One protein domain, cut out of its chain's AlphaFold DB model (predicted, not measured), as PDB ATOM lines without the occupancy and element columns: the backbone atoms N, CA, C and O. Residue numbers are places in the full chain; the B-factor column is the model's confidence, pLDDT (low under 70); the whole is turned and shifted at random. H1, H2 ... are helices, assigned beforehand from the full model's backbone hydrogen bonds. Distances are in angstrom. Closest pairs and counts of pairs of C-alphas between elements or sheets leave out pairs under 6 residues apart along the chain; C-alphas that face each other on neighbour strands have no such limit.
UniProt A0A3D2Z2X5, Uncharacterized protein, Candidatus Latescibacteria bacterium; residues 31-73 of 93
ATOM      1  N   GLY A  31     -59.870  -7.060  35.318       85.88
ATOM      2  CA  GLY A  31     -59.433  -8.245  34.572       85.88
ATOM      3  C   GLY A  31     -60.536  -8.898  33.733       85.88
ATOM      4  O   GLY A  31     -60.282  -9.308  32.605       85.88
ATOM      5  N   GLY A  32     -61.774  -8.927  34.237       87.44
ATOM      6  CA  GLY A  32     -62.927  -9.523  33.544       87.44
ATOM      7  C   GLY A  32     -63.591  -8.625  32.494       87.44
ATOM      8  O   GLY A  32     -64.599  -9.008  31.905       87.44
ATOM      9  N   THR A  33     -63.073  -7.418  32.269       94.31
ATOM     10  CA  THR A  33     -63.670  -6.449  31.340       94.31
ATOM     11  C   THR A  33     -62.960  -6.440  29.986       94.31
ATOM     12  O   THR A  33     -61.906  -7.047  29.788       94.31
ATOM     13  N   THR A  34     -63.507  -5.684  29.030       95.50
ATOM     14  CA  THR A  34     -62.913  -5.556  27.692       95.50
ATOM     15  C   THR A  34     -61.508  -4.946  27.709       95.50
ATOM     16  O   THR A  34     -60.721  -5.258  26.816       95.50
ATOM     17  N   ILE A  35     -61.155  -4.118  28.705       91.00
ATOM     18  CA  ILE A  35     -59.791  -3.576  28.819       91.00
ATOM     19  C   ILE A  35     -58.792  -4.654  29.251       91.00
ATOM     20  O   ILE A  35     -57.701  -4.710  28.691       91.00
ATOM     21  N   GLY A  36     -59.190  -5.562  30.152       90.31
ATOM     22  CA  GLY A  36     -58.376  -6.700  30.580       90.31
ATOM     23  C   GLY A  36     -58.074  -7.645  29.419       90.31
ATOM     24  O   GLY A  36     -56.915  -7.964  29.165       90.31
ATOM     25  N   VAL A  37     -59.094  -7.995  28.627       94.94
ATOM     26  CA  VAL A  37     -58.926  -8.841  27.431       94.94
ATOM     27  C   VAL A  37     -58.015  -8.178  26.394       94.94
ATOM     28  O   VAL A  37     -57.130  -8.828  25.841       94.94
ATOM     29  N   LYS A  38     -58.179  -6.875  26.132       95.00
ATOM     30  CA  LYS A  38     -57.298  -6.150  25.201       95.00
ATOM     31  C   LYS A  38     -55.854  -6.105  25.704       95.00
ATOM     32  O   LYS A  38     -54.945  -6.323  24.908       95.00
ATOM     33  N   GLY A  39     -55.652  -5.871  27.001       91.75
ATOM     34  CA  GLY A  39     -54.336  -5.919  27.638       91.75
ATOM     35  C   GLY A  39     -53.676  -7.293  27.495       91.75
ATOM     36  O   GLY A  39     -52.523  -7.370  27.077       91.75
ATOM     37  N   MET A  40     -54.429  -8.372  27.726       94.56
ATOM     38  CA  MET A  40     -53.964  -9.750  27.531       94.56
ATOM     39  C   MET A  40     -53.494 -10.003  26.091       94.56
ATOM     40  O   MET A  40     -52.418 -10.555  25.893       94.56
ATOM     41  N   ILE A  41     -54.253  -9.564  25.081       97.56
ATOM     42  CA  ILE A  41     -53.865  -9.738  23.669       97.56
ATOM     43  C   ILE A  41     -52.598  -8.946  23.316       97.56
ATOM     44  O   ILE A  41     -51.794  -9.397  22.503       97.56
ATOM     45  N   VAL A  42     -52.406  -7.758  23.896       96.12
ATOM     46  CA  VAL A  42     -51.158  -7.001  23.716       96.12
ATOM     47  C   VAL A  42     -49.988  -7.748  24.356       96.12
ATOM     48  O   VAL A  42     -48.965  -7.913  23.699       96.12
ATOM     49  N   ALA A  43     -50.150  -8.247  25.584       92.94
ATOM     50  CA  ALA A  43     -49.119  -9.024  26.271       92.94
ATOM     51  C   ALA A  43     -48.729 -10.288  25.484       92.94
ATOM     52  O   ALA A  43     -47.542 -10.523  25.272       92.94
ATOM     53  N   ASP A  44     -49.711 -11.041  24.982       97.31
ATOM     54  CA  ASP A  44     -49.500 -12.222  24.133       97.31
ATOM     55  C   ASP A  44     -48.669 -11.891  22.885       97.31
ATOM     56  O   ASP A  44     -47.622 -12.493  22.640       97.31
ATOM     57  N   LYS A  45     -49.072 -10.856  22.137       97.62
ATOM     58  CA  LYS A  45     -48.338 -10.411  20.943       97.62
ATOM     59  C   LYS A  45     -46.909  -9.997  21.269       97.62
ATOM     60  O   LYS A  45     -46.012 -10.323  20.495       97.62
ATOM     61  N   THR A  46     -46.703  -9.285  22.373       96.44
ATOM     62  CA  THR A  46     -45.369  -8.873  22.814       96.44
ATOM     63  C   THR A  46     -44.510 -10.095  23.121       96.44
ATOM     64  O   THR A  46     -43.454 -10.238  22.514       96.44
ATOM     65  N   LEU A  47     -44.981 -11.020  23.963       95.94
ATOM     66  CA  LEU A  47     -44.236 -12.235  24.319       95.94
ATOM     67  C   LEU A  47     -43.896 -13.081  23.085       95.94
ATOM     68  O   LEU A  47     -42.741 -13.465  22.895       95.94
ATOM     69  N   ALA A  48     -44.875 -13.319  22.208       97.69
ATOM     70  CA  ALA A  48     -44.679 -14.108  20.997       97.69
ATOM     71  C   ALA A  48     -43.674 -13.453  20.037       97.69
ATOM     72  O   ALA A  48     -42.792 -14.123  19.499       97.69
ATOM     73  N   ARG A  49     -43.771 -12.135  19.821       97.44
ATOM     74  CA  ARG A  49     -42.853 -11.408  18.933       97.44
ATOM     75  C   ARG A  49     -41.449 -11.310  19.513       97.44
ATOM     76  O   ARG A  49     -40.501 -11.471  18.751       97.44
ATOM     77  N   THR A  50     -41.308 -11.113  20.822       95.88
ATOM     78  CA  THR A  50     -40.007 -11.144  21.501       95.88
ATOM     79  C   THR A  50     -39.348 -12.509  21.341       95.88
ATOM     80  O   THR A  50     -38.182 -12.569  20.967       95.88
ATOM     81  N   ALA A  51     -40.088 -13.606  21.531       95.25
ATOM     82  CA  ALA A  51     -39.551 -14.949  21.324       95.25
ATOM     83  C   ALA A  51     -39.073 -15.160  19.877       95.25
ATOM     84  O   ALA A  51     -37.958 -15.623  19.658       95.25
ATOM     85  N   VAL A  52     -39.882 -14.762  18.887       97.38
ATOM     86  CA  VAL A  52     -39.489 -14.832  17.468       97.38
ATOM     87  C   VAL A  52     -38.223 -14.018  17.202       97.38
ATOM     88  O   VAL A  52     -37.314 -14.529  16.556       97.38
ATOM     89  N   ALA A  53     -38.137 -12.789  17.716       96.44
ATOM     90  CA  ALA A  53     -36.965 -11.936  17.540       96.44
ATOM     91  C   ALA A  53     -35.699 -12.572  18.137       96.44
ATOM     92  O   ALA A  53     -34.670 -12.613  17.470       96.44
ATOM     93  N   LEU A  54     -35.787 -13.144  19.342       95.94
ATOM     94  CA  LEU A  54     -34.665 -13.830  19.989       95.94
ATOM     95  C   LEU A  54     -34.218 -15.085  19.226       95.94
ATOM     96  O   LEU A  54     -33.024 -15.355  19.143       95.94
ATOM     97  N   PHE A  55     -35.146 -15.849  18.643       94.38
ATOM     98  CA  PHE A  55     -34.786 -17.009  17.819       94.38
ATOM     99  C   PHE A  55     -34.176 -16.622  16.469       94.38
ATOM    100  O   PHE A  55     -33.386 -17.384  15.915       94.38
ATOM    101  N   GLN A  56     -34.549 -15.462  15.927       97.31
ATOM    102  CA  GLN A  56     -34.006 -14.944  14.671       97.31
ATOM    103  C   GLN A  56     -32.654 -14.242  14.849       97.31
ATOM    104  O   GLN A  56     -31.903 -14.149  13.881       97.31
ATOM    105  N   ASP A  57     -32.332 -13.798  16.065       96.94
ATOM    106  CA  ASP A  57     -31.053 -13.183  16.411       96.94
ATOM    107  C   ASP A  57     -30.369 -13.900  17.594       96.94
ATOM    108  O   ASP A  57     -30.475 -13.479  18.754       96.94
ATOM    109  N   PRO A  58     -29.609 -14.975  17.308       94.50
ATOM    110  CA  PRO A  58     -28.859 -15.705  18.324       94.50
ATOM    111  C   PRO A  58     -27.820 -14.855  19.070       94.50
ATOM    112  O   PRO A  58     -27.448 -15.213  20.188       94.50
ATOM    113  N   ALA A  59     -27.340 -13.749  18.484       97.38
ATOM    114  CA  ALA A  59     -26.348 -12.890  19.127       97.38
ATOM    115  C   ALA A  59     -26.971 -12.103  20.285       97.38
ATOM    116  O   ALA A  59     -26.396 -12.061  21.373       97.38
ATOM    117  N   THR A  60     -28.176 -11.558  20.089       96.50
ATOM    118  CA  THR A  60     -28.940 -10.914  21.169       96.50
ATOM    119  C   THR A  60     -29.249 -11.900  22.297       96.50
ATOM    120  O   THR A  60     -29.095 -11.562  23.471       96.50
ATOM    121  N   LEU A  61     -29.626 -13.140  21.966       94.56
ATOM    122  CA  LEU A  61     -29.864 -14.173  22.974       94.56
ATOM    123  C   LEU A  61     -28.592 -14.496  23.779       94.56
ATOM    124  O   LEU A  61     -28.651 -14.585  25.004       94.56
ATOM    125  N   ALA A  62     -27.445 -14.640  23.111       96.25
ATOM    126  CA  ALA A  62     -26.167 -14.891  23.775       96.25
ATOM    127  C   ALA A  62     -25.757 -13.731  24.698       96.25
ATOM    128  O   ALA A  62     -25.353 -13.970  25.835       96.25
ATOM    129  N   ALA A  63     -25.919 -12.486  24.244       96.94
ATOM    130  CA  ALA A  63     -25.640 -11.301  25.052       96.94
ATOM    131  C   ALA A  63     -26.541 -11.226  26.297       96.94
ATOM    132  O   ALA A  63     -26.059 -10.937  27.390       96.94
ATOM    133  N   ALA A  64     -27.832 -11.549  26.162       94.56
ATOM    134  CA  ALA A  64     -28.762 -11.585  27.291       94.56
ATOM    135  C   ALA A  64     -28.375 -12.644  28.340       94.56
ATOM    136  O   ALA A  64     -28.474 -12.387  29.539       94.56
ATOM    137  N   TRP A  65     -27.900 -13.818  27.907       94.12
ATOM    138  CA  TRP A  65     -27.390 -14.850  28.815       94.12
ATOM    139  C   TRP A  65     -26.124 -14.412  29.549       94.12
ATOM    140  O   TRP A  65     -26.042 -14.588  30.764       94.12
ATOM    141  N   GLN A  66     -25.174 -13.799  28.840       96.12
ATOM    142  CA  GLN A  66     -23.948 -13.275  29.448       96.12
ATOM    143  C   GLN A  66     -24.249 -12.213  30.508       96.12
ATOM    144  O   GLN A  66     -23.680 -12.253  31.598       96.12
ATOM    145  N   GLU A  67     -25.177 -11.300  30.221       95.38
ATOM    146  CA  GLU A  67     -25.608 -10.290  31.185       95.38
ATOM    147  C   GLU A  67     -26.264 -10.927  32.418       95.38
ATOM    148  O   GLU A  67     -25.945 -10.564  33.548       95.38
ATOM    149  N   LEU A  68     -27.134 -11.927  32.230       93.19
ATOM    150  CA  LEU A  68     -27.778 -12.636  33.339       93.19
ATOM    151  C   LEU A  68     -26.762 -13.336  34.255       93.19
ATOM    152  O   LEU A  68     -26.896 -13.277  35.479       93.19
ATOM    153  N   GLU A  69     -25.770 -14.012  33.680       93.62
ATOM    154  CA  GLU A  69     -24.698 -14.674  34.431       93.62
ATOM    155  C   GLU A  69     -23.843 -13.659  35.194       93.62
ATOM    156  O   GLU A  69     -23.567 -13.849  36.382       93.62
ATOM    157  N   HIS A  70     -23.490 -12.547  34.545       94.62
ATOM    158  CA  HIS A  70     -22.739 -11.462  35.163       94.62
ATOM    159  C   HIS A  70     -23.493 -10.846  36.354       94.62
ATOM    160  O   HIS A  70     -22.926 -10.729  37.439       94.62
ATOM    161  N   GLN A  71     -24.781 -10.524  36.189       92.94
ATOM    162  CA  GLN A  71     -25.609  -9.914  37.238       92.94
ATOM    163  C   GLN A  71     -25.872 -10.854  38.421       92.94
ATOM    164  O   GLN A  71     -25.958 -10.410  39.566       92.94
ATOM    165  N   ARG A  72     -25.998 -12.164  38.173       92.62
ATOM    166  CA  ARG A  72     -26.144 -13.162  39.244       92.62
ATOM    167  C   ARG A  72     -24.847 -13.360  40.029       92.62
ATOM    168  O   ARG A  72     -24.907 -13.596  41.235       92.62
ATOM    169  N   GLY A  73     -23.703 -13.247  39.354       93.31
ATOM    170  CA  GLY A  73     -22.379 -13.541  39.893       93.31
ATOM    171  C   GLY A  73     -22.002 -15.019  39.741       93.31
ATOM    172  O   GLY A  73     -22.853 -15.907  39.791       93.31
TER     173      GLY A  73
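What this domain is: This is residues 31 to 73 of the 93 residues of an uncharacterized protein of Candidatus Latescibacteria bacterium (UniProt A0A3D2Z2X5). Two helices meet end to end at a corner and make an L, with the long arm H1 first and the shorter arm H2 after it. Nothing fills the space between the arms, and most of both stands free. The printed part has 43 residues with two named helices, H1 then H2, and no named strand; its class is all helix. It is extended, with a radius of gyration of the C-alphas of 15.1 A, and flat, spanning 42 by 25 by 7 A.

Where its parts are: Find C-alpha 34 at (-62.913, -5.556, 27.692); from there H1, residues 34 to 56, runs 33.1 A to C-alpha 56 at (-34.006, -14.944, 14.671). After Asp 57, H2, residues 58 to 72, runs 21.2 A to C-alpha 72 at (-26.144, -13.162, 39.244).

How they stand to each other: Look at Leu 54 and Leu 61, whose C-alphas, 5.7 A apart, are the closest of H1 and H2. The helices only just touch, with 3 pairs of C-alphas within 8 A, and only at the corner by their link: residues 54 to 55 of H1 meet residues 60 to 61 of H2. Their lines are about perpendicular, at 75 degrees. In H1 and H2 every O i to N i+4 pair is within hydrogen-bond range.

The domain as a whole: The two C-alphas farthest apart, those of Thr 34 and Gly 73, are 43.1 A apart. The printed part has no cut, and the link from H1 to H2 is tight. In the B-factor column of this model the mean pLDDT of the printed part is 94.8, and no printed residue is under 70.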